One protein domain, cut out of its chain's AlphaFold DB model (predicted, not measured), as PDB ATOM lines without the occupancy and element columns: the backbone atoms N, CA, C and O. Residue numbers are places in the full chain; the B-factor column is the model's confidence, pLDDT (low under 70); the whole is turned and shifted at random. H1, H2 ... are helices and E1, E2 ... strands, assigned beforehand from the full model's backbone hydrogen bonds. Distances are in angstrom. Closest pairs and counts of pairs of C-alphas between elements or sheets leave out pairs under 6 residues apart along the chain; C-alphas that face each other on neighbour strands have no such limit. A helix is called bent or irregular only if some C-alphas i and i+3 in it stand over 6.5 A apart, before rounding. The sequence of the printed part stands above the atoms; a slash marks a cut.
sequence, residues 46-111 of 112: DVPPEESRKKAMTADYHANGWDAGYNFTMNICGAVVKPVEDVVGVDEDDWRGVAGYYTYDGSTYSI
ATOM      1  N   ASP A  46      71.347  38.488-168.593       89.75
ATOM      2  CA  ASP A  46      70.795  39.731-168.086       89.75
ATOM      3  C   ASP A  46      69.271  39.647-168.123       89.75
ATOM      4  O   ASP A  46      68.672  39.232-169.116       89.75
ATOM      5  N   VAL A  47      68.632  40.034-167.024       87.38
ATOM      6  CA  VAL A  47      67.171  40.043-166.906       87.38
ATOM      7  C   VAL A  47      66.682  41.417-166.469       87.38
ATOM      8  O   VAL A  47      67.395  42.122-165.745       87.38
ATOM      9  N   PRO A  48      65.453  41.811-166.838       84.94
ATOM     10  CA  PRO A  48      64.858  43.033-166.326       84.94
ATOM     11  C   PRO A  48      64.903  43.084-164.785       84.94
ATOM     12  O   PRO A  48      64.706  42.055-164.125       84.94
ATOM     13  N   PRO A  49      65.164  44.252-164.167       80.62
ATOM     14  CA  PRO A  49      65.291  44.377-162.712       80.62
ATOM     15  C   PRO A  49      64.100  43.802-161.933       80.62
ATOM     16  O   PRO A  49      64.289  43.184-160.882       80.62
ATOM     17  N   GLU A  50      62.889  43.966-162.460       78.81
ATOM     18  CA  GLU A  50      61.627  43.424-161.948       78.81
ATOM     19  C   GLU A  50      61.570  41.889-161.894       78.81
ATOM     20  O   GLU A  50      60.881  41.332-161.038       78.81
ATOM     21  N   GLU A  51      62.327  41.205-162.747       71.12
ATOM     22  CA  GLU A  51      62.406  39.742-162.828       71.12
ATOM     23  C   GLU A  51      63.657  39.191-162.122       71.12
ATOM     24  O   GLU A  51      63.839  37.976-161.964       71.12
ATOM     25  N   SER A  52      64.525  40.085-161.638       72.06
ATOM     26  CA  SER A  52      65.812  39.714-161.066       72.06
ATOM     27  C   SER A  52      65.677  39.024-159.703       72.06
ATOM     28  O   SER A  52      65.074  39.505-158.739       72.06
ATOM     29  N   ARG A  53      66.327  37.862-159.577       71.81
ATOM     30  CA  ARG A  53      66.688  37.298-158.266       71.81
ATOM     31  C   ARG A  53      67.942  38.018-157.768       71.81
ATOM     32  O   ARG A  53      68.711  38.523-158.573       71.81
ATOM     33  N   LYS A  54      68.207  37.998-156.452       63.91
ATOM     34  CA  LYS A  54      69.283  38.744-155.739       63.91
ATOM     35  C   LYS A  54      70.729  38.652-156.298       63.91
ATOM     36  O   LYS A  54      71.629  39.218-155.685       63.91
ATOM     37  N   LYS A  55      70.982  37.902-157.373       67.50
ATOM     38  CA  LYS A  55      72.292  37.707-158.010       67.50
ATOM     39  C   LYS A  55      72.267  37.770-159.547       67.50
ATOM     40  O   LYS A  55      73.298  37.491-160.139       67.50
ATOM     41  N   ALA A  56      71.127  38.060-160.174       75.75
ATOM     42  CA  ALA A  56      71.060  38.156-161.629       75.75
ATOM     43  C   ALA A  56      71.662  39.485-162.100       75.75
ATOM     44  O   ALA A  56      71.542  40.501-161.403       75.75
ATOM     45  N   MET A  57      72.308  39.470-163.262       83.25
ATOM     46  CA  MET A  57      72.689  40.706-163.926       83.25
ATOM     47  C   MET A  57      71.432  41.389-164.479       83.25
ATOM     48  O   MET A  57      70.438  40.742-164.796       83.25
ATOM     49  N   THR A  58      71.436  42.720-164.458       87.00
ATOM     50  CA  THR A  58      70.252  43.549-164.771       87.00
ATOM     51  C   THR A  58      70.542  44.613-165.821       87.00
ATOM     52  O   THR A  58      69.755  45.537-166.024       87.00
ATOM     53  N   ALA A  59      71.706  44.518-166.455       89.94
ATOM     54  CA  ALA A  59      72.166  45.455-167.456       89.94
ATOM     55  C   ALA A  59      72.975  44.695-168.497       89.94
ATOM     56  O   ALA A  59      73.842  43.917-168.113       89.94
ATOM     57  N   ASP A  60      72.703  45.005-169.761       93.62
ATOM     58  CA  ASP A  60      73.339  44.385-170.918       93.62
ATOM     59  C   ASP A  60      74.871  44.437-170.860       93.62
ATOM     60  O   ASP A  60      75.481  45.414-170.397       93.62
ATOM     61  N   TYR A  61      75.507  43.408-171.411       94.62
ATOM     62  CA  TYR A  61      76.945  43.378-171.625       94.62
ATOM     63  C   TYR A  61      77.367  44.423-172.655       94.62
ATOM     64  O   TYR A  61      76.805  44.532-173.744       94.62
ATOM     65  N   HIS A  62      78.442  45.143-172.334       95.38
ATOM     66  CA  HIS A  62      79.062  46.109-173.232       95.38
ATOM     67  C   HIS A  62      80.470  45.663-173.622       95.38
ATOM     68  O   HIS A  62      81.365  45.569-172.777       95.38
ATOM     69  N   ALA A  63      80.679  45.429-174.916       94.94
ATOM     70  CA  ALA A  63      81.979  45.076-175.471       94.94
ATOM     71  C   ALA A  63      82.568  46.248-176.266       94.94
ATOM     72  O   ALA A  63      81.905  46.843-177.118       94.94
ATOM     73  N   ASN A  64      83.841  46.561-176.010       95.50
ATOM     74  CA  ASN A  64      84.566  47.585-176.760       95.50
ATOM     75  C   ASN A  64      85.058  47.004-178.092       95.50
ATOM     76  O   ASN A  64      85.926  46.129-178.098       95.50
ATOM     77  N   GLY A  65      84.546  47.497-179.220       93.12
ATOM     78  CA  GLY A  65      84.976  47.075-180.554       93.12
ATOM     79  C   GLY A  65      86.163  47.885-181.051       93.12
ATOM     80  O   GLY A  65      86.032  48.649-182.004       93.12
ATOM     81  N   TRP A  66      87.326  47.723-180.411       91.06
ATOM     82  CA  TRP A  66      88.545  48.485-180.720       91.06
ATOM     83  C   TRP A  66      88.896  48.502-182.215       91.06
ATOM     84  O   TRP A  66      89.221  49.560-182.746       91.06
ATOM     85  N   ASP A  67      88.766  47.358-182.893       93.25
ATOM     86  CA  ASP A  67      89.068  47.221-184.325       93.25
ATOM     87  C   ASP A  67      87.895  47.620-185.239       93.25
ATOM     88  O   ASP A  67      88.093  47.902-186.419       93.25
ATOM     89  N   ALA A  68      86.672  47.649-184.704       89.88
ATOM     90  CA  ALA A  68      85.458  47.985-185.446       89.88
ATOM     91  C   ALA A  68      85.161  49.497-185.432       89.88
ATOM     92  O   ALA A  68      84.507  50.015-186.335       89.88
ATOM     93  N   GLY A  69      85.665  50.218-184.425       92.06
ATOM     94  CA  GLY A  69      85.418  51.650-184.241       92.06
ATOM     95  C   GLY A  69      84.061  51.975-183.608       92.06
ATOM     96  O   GLY A  69      83.664  53.139-183.591       92.06
ATOM     97  N   TYR A  70      83.357  50.974-183.082       93.69
ATOM     98  CA  TYR A  70      82.095  51.107-182.353       93.69
ATOM     99  C   TYR A  70      82.008  50.061-181.239       93.69
ATOM    100  O   TYR A  70      82.754  49.085-181.224       93.69
ATOM    101  N   ASN A  71      81.111  50.287-180.284       96.25
ATOM    102  CA  ASN A  71      80.876  49.371-179.172       96.25
ATOM    103  C   ASN A  71      79.625  48.535-179.429       96.25
ATOM    104  O   ASN A  71      78.720  48.964-180.147       96.25
ATOM    105  N   PHE A  72      79.586  47.367-178.804       96.50
ATOM    106  CA  PHE A  72      78.481  46.428-178.903       96.50
ATOM    107  C   PHE A  72      77.746  46.353-177.575       96.50
ATOM    108  O   PHE A  72      78.375  46.364-176.511       96.50
ATOM    109  N   THR A  73      76.432  46.232-177.661       96.88
ATOM    110  CA  THR A  73      75.562  45.883-176.542       96.88
ATOM    111  C   THR A  73      74.957  44.524-176.843       96.88
ATOM    112  O   THR A  73      74.513  44.299-177.966       96.88
ATOM    113  N   MET A  74      74.953  43.613-175.880       94.62
ATOM    114  CA  MET A  74      74.368  42.286-176.056       94.62
ATOM    115  C   MET A  74      73.917  41.699-174.730       94.62
ATOM    116  O   MET A  74      74.417  42.085-173.676       94.62
ATOM    117  N   ASN A  75      73.040  40.714-174.809       93.25
ATOM    118  CA  ASN A  75      72.738  39.816-173.712       93.25
ATOM    119  C   ASN A  75      73.257  38.411-174.059       93.25
ATOM    120  O   ASN A  75      73.492  38.061-175.219       93.25
ATOM    121  N   ILE A  76      73.481  37.595-173.040       91.50
ATOM    122  CA  ILE A  76      73.766  36.179-173.212       91.50
ATOM    123  C   ILE A  76      72.425  35.478-173.366       91.50
ATOM    124  O   ILE A  76      71.571  35.584-172.491       91.50
ATOM    125  N   CYS A  77      72.258  34.706-174.441       89.31
ATOM    126  CA  CYS A  77      71.152  33.755-174.572       89.31
ATOM    127  C   CYS A  77      69.723  34.322-174.594       89.31
ATOM    128  O   CYS A  77      68.760  33.565-174.482       89.31
ATOM    129  N   GLY A  78      69.570  35.633-174.713       89.31
ATOM    130  CA  GLY A  78      68.279  36.296-174.718       89.31
ATOM    131  C   GLY A  78      68.377  37.659-175.378       89.31
ATOM    132  O   GLY A  78      69.465  38.100-175.745       89.31
ATOM    133  N   ALA A  79      67.232  38.318-175.514       92.75
ATOM    134  CA  ALA A  79      67.166  39.683-176.015       92.75
ATOM    135  C   ALA A  79      67.854  40.664-175.055       92.75
ATOM    136  O   ALA A  79      67.916  40.422-173.844       92.75
ATOM    137  N   VAL A  80      68.329  41.794-175.576       93.88
ATOM    138  CA  VAL A  80      68.816  42.892-174.732       93.88
ATOM    139  C   VAL A  80      67.722  43.363-173.768       93.88
ATOM    140  O   VAL A  80      66.549  43.481-174.126       93.88
ATOM    141  N   VAL A  81      68.099  43.636-172.521       92.12
ATOM    142  CA  VAL A  81      67.186  44.039-171.444       92.12
ATOM    143  C   VAL A  81      66.513  45.364-171.768       92.12
ATOM    144  O   VAL A  81      65.338  45.555-171.455       92.12
ATOM    145  N   LYS A  82      67.249  46.299-172.378       90.56
ATOM    146  CA  LYS A  82      66.669  47.545-172.885       90.56
ATOM    147  C   LYS A  82      66.233  47.337-174.332       90.56
ATOM    148  O   LYS A  82      67.113  47.191-175.179       90.56
ATOM    149  N   PRO A  83      64.920  47.385-174.626       87.56
ATOM    150  CA  PRO A  83      64.433  47.240-175.987       87.56
ATOM    151  C   PRO A  83      65.097  48.246-176.921       87.56
ATOM    152  O   PRO A  83      65.320  49.405-176.557       87.56
ATOM    153  N   VAL A  84      65.403  47.774-178.120       93.94
ATOM    154  CA  VAL A  84      65.964  48.568-179.204       93.94
ATOM    155  C   VAL A  84      64.892  48.782-180.267       93.94
ATOM    156  O   VAL A  84      64.023  47.936-180.453       93.94
ATOM    157  N   GLU A  85      64.946  49.923-180.940       95.75
ATOM    158  CA  GLU A  85      64.007  50.310-181.992       95.75
ATOM    159  C   GLU A  85      64.783  50.748-183.242       95.75
ATOM    160  O   GLU A  85      65.999  50.964-183.185       95.75
ATOM    161  N   ASP A  86      64.078  50.868-184.369       96.62
ATOM    162  CA  ASP A  86      64.607  51.322-185.661       96.62
ATOM    163  C   ASP A  86      65.827  50.511-186.141       96.62
ATOM    164  O   ASP A  86      66.794  51.044-186.700       96.62
ATOM    165  N   VAL A  87      65.802  49.195-185.908       97.62
ATOM    166  CA  VAL A  87      66.901  48.299-186.281       97.62
ATOM    167  C   VAL A  87      66.889  48.066-187.788       97.62
ATOM    168  O   VAL A  87      65.919  47.574-188.367       97.62
ATOM    169  N   VAL A  88      67.995  48.407-188.446       97.69
ATOM    170  CA  VAL A  88      68.121  48.328-189.902       97.69
ATOM    171  C   VAL A  88      67.971  46.883-190.375       97.69
ATOM    172  O   VAL A  88      68.785  46.024-190.045       97.69
ATOM    173  N   GLY A  89      66.966  46.645-191.219       95.94
ATOM    174  CA  GLY A  89      66.740  45.346-191.855       95.94
ATOM    175  C   GLY A  89      66.080  44.294-190.961       95.94
ATOM    176  O   GLY A  89      66.017  43.143-191.379       95.94
ATOM    177  N   VAL A  90      65.591  44.680-189.778       96.00
ATOM    178  CA  VAL A  90      64.780  43.833-188.893       96.00
ATOM    179  C   VAL A  90      63.374  44.425-188.829       96.00
ATOM    180  O   VAL A  90      63.230  45.638-188.655       96.00
ATOM    181  N   ASP A  91      62.352  43.587-188.989       96.44
ATOM    182  CA  ASP A  91      60.956  44.018-188.905       96.44
ATOM    183  C   ASP A  91      60.617  44.490-187.477       96.44
ATOM    184  O   ASP A  91      61.163  43.990-186.495       96.44
ATOM    185  N   GLU A  92      59.713  45.470-187.353       95.50
ATOM    186  CA  GLU A  92      59.348  46.091-186.063       95.50
ATOM    187  C   GLU A  92      58.854  45.062-185.032       95.50
ATOM    188  O   GLU A  92      59.189  45.143-183.848       95.50
ATOM    189  N   ASP A  93      58.118  44.051-185.497       94.69
ATOM    190  CA  ASP A  93      57.612  42.960-184.661       94.69
ATOM    191  C   ASP A  93      58.744  42.091-184.067       94.69
ATOM    192  O   ASP A  93      58.569  41.500-182.996       94.69
ATOM    193  N   ASP A  94      59.920  42.076-184.702       93.94
ATOM    194  CA  ASP A  94      61.067  41.236-184.340       93.94
ATOM    195  C   ASP A  94      62.124  41.975-183.501       93.94
ATOM    196  O   ASP A  94      63.015  41.343-182.930       93.94
ATOM    197  N   TRP A  95      62.027  43.300-183.330       94.88
ATOM    198  CA  TRP A  95      62.997  44.074-182.531       94.88
ATOM    199  C   TRP A  95      63.115  43.593-181.083       94.88
ATOM    200  O   TRP A  95      64.175  43.683-180.462       94.88
ATOM    201  N   ARG A  96      62.033  43.017-180.551       91.50
ATOM    202  CA  ARG A  96      61.985  42.428-179.206       91.50
ATOM    203  C   ARG A  96      62.889  41.205-179.046       91.50
ATOM    204  O   ARG A  96      63.145  40.818-177.910       91.50
ATOM    205  N   GLY A  97      63.310  40.585-180.145       91.19
ATOM    206  CA  GLY A  97      64.185  39.416-180.166       91.19
ATOM    207  C   GLY A  97      65.669  39.744-180.313       91.19
ATOM    208  O   GLY A  97      66.477  38.832-180.203       91.19
ATOM    209  N   VAL A  98      66.042  41.011-180.532       94.81
ATOM    210  CA  VAL A  98      67.442  41.396-180.770       94.81
ATOM    211  C   VAL A  98      68.291  41.078-179.540       94.81
ATOM    212  O   VAL A  98      68.142  41.699-178.484       94.81
ATOM    213  N   ALA A  99      69.196  40.113-179.676       93.69
ATOM    214  CA  ALA A  99      70.100  39.656-178.625       93.69
ATOM    215  C   ALA A  99      71.385  40.487-178.551       93.69
ATOM    216  O   ALA A  99      72.043  40.537-177.509       93.69
ATOM    217  N   GLY A 100      71.735  41.193-179.625       95.75
ATOM    218  CA  GLY A 100      72.824  42.155-179.608       95.75
ATOM    219  C   GLY A 100      72.788  43.137-180.765       95.75
ATOM    220  O   GLY A 100      72.296  42.851-181.855       95.75
ATOM    221  N   TYR A 101      73.357  44.317-180.542       97.50
ATOM    222  CA  TYR A 101      73.397  45.376-181.538       97.50
ATOM    223  C   TYR A 101      74.645  46.255-181.422       97.50
ATOM    224  O   TYR A 101      75.356  46.277-180.410       97.50
ATOM    225  N   TYR A 102      74.886  47.030-182.473       97.31
ATOM    226  CA  TYR A 102      75.789  48.174-182.459       97.31
ATOM    227  C   TYR A 102      75.148  49.366-183.163       97.31
ATOM    228  O   TYR A 102      74.245  49.219-183.988       97.31
ATOM    229  N   THR A 103      75.648  50.559-182.852       96.56
ATOM    230  CA  THR A 103      75.248  51.789-183.536       96.56
ATOM    231  C   THR A 103      76.428  52.328-184.328       96.56
ATOM    232  O   THR A 103      77.519  52.523-183.790       96.56
ATOM    233  N   TYR A 104      76.202  52.593-185.609       95.50
ATOM    234  CA  TYR A 104      77.184  53.184-186.505       95.50
ATOM    235  C   TYR A 104      76.507  54.217-187.399       95.50
ATOM    236  O   TYR A 104      75.456  53.951-187.978       95.50
ATOM    237  N   ASP A 105      77.106  55.405-187.482       95.12
ATOM    238  CA  ASP A 105      76.596  56.530-188.276       95.12
ATOM    239  C   ASP A 105      75.108  56.848-188.004       95.12
ATOM    240  O   ASP A 105      74.293  57.033-188.903       95.12
ATOM    241  N   GLY A 106      74.727  56.830-186.720       95.00
ATOM    242  CA  GLY A 106      73.359  57.109-186.267       95.00
ATOM    243  C   GLY A 106      72.336  56.002-186.534       95.00
ATOM    244  O   GLY A 106      71.182  56.166-186.155       95.00
ATOM    245  N   SER A 107      72.743  54.888-187.145       97.25
ATOM    246  CA  SER A 107      71.877  53.741-187.435       97.25
ATOM    247  C   SER A 107      72.203  52.560-186.527       97.25
ATOM    248  O   SER A 107      73.373  52.333-186.198       97.25
ATOM    249  N   THR A 108      71.182  51.796-186.142       97.94
ATOM    250  CA  THR A 108      71.323  50.613-185.286       97.94
ATOM    251  C   THR A 108      71.226  49.334-186.105       97.94
ATOM    252  O   THR A 108      70.335  49.183-186.935       97.94
ATOM    253  N   TYR A 109      72.139  48.402-185.854       97.31
ATOM    254  CA  TYR A 109      72.252  47.135-186.571       97.31
ATOM    255  C   TYR A 109      72.304  45.980-185.569       97.31
ATOM    256  O   TYR A 109      73.062  46.055-184.598       97.31
ATOM    257  N   SER A 110      71.529  44.921-185.808       96.19
ATOM    258  CA  SER A 110      71.590  43.685-185.014       96.19
ATOM    259  C   SER A 110      72.797  42.826-185.422       96.19
ATOM    260  O   SER A 110      73.220  42.822-186.581       96.19
ATOM    261  N   ILE A 111      73.367  42.113-184.449       91.38
ATOM    262  CA  ILE A 111      74.418  41.088-184.619       91.38
ATOM    263  C   ILE A 111      73.956  39.704-184.137       91.38
ATOM    264  O   ILE A 111      74.777  38.795-183.987       91.38
TER     265      ILE A 111
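This is residues 46 to 111 of the 112 residues of an uncharacterized protein of Candidatus Bathyarchaeota archaeon (UniProt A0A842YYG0). With little regular structure, this is a small twisted sheet of two hairpins side by side, E1 with E2 and E3 with E4; residues 46 to 60 loop away, and short H1 lies off the sheet. The 66 printed residues, 25 in named elements, are mixed: E1, E2, H1, E3, E4. The sheet's order is E1, E2, E3, E4, antiparallel; the whole is only just compact, close to loose, radius of gyration of the C-alphas 12.5 A, spans 37 by 31 by 17 A.

Start at hairpin E1, residues 61 to 65, and E2, residues 70 to 74: N 63 and O 72 are 3.0 A apart. H1, residues 92 to 97, is not on the sheet; 0 of 2 O i to N i+4 pairs and 2 of 3 O i to N i+3 pairs are within hydrogen-bond range. E3, residues 100 to 104, is antiparallel to E2 at 159 degrees, with N 101 and O 73 2.8 A apart. It forms a hairpin with E4, residues 107 to 110: N 102 and O 109, 3.0 A.

Find C-alpha 61 at (76.945, 43.378, -171.625); E1 runs 12.6 A, E2 13.3 A, E3 13.7 A. H1, 10.1 A, is irregular: C-alphas 93 and 96 are 7.0 A apart. E4, 10.3 A, ends at (71.590, 43.685, -185.014).

The farthest C-alphas, Lys 54 and Asp 105, are 37.8 A apart. The printed part has no cut; E2 to H1 is a long link. Residues 54 to 55 have pLDDT under 70.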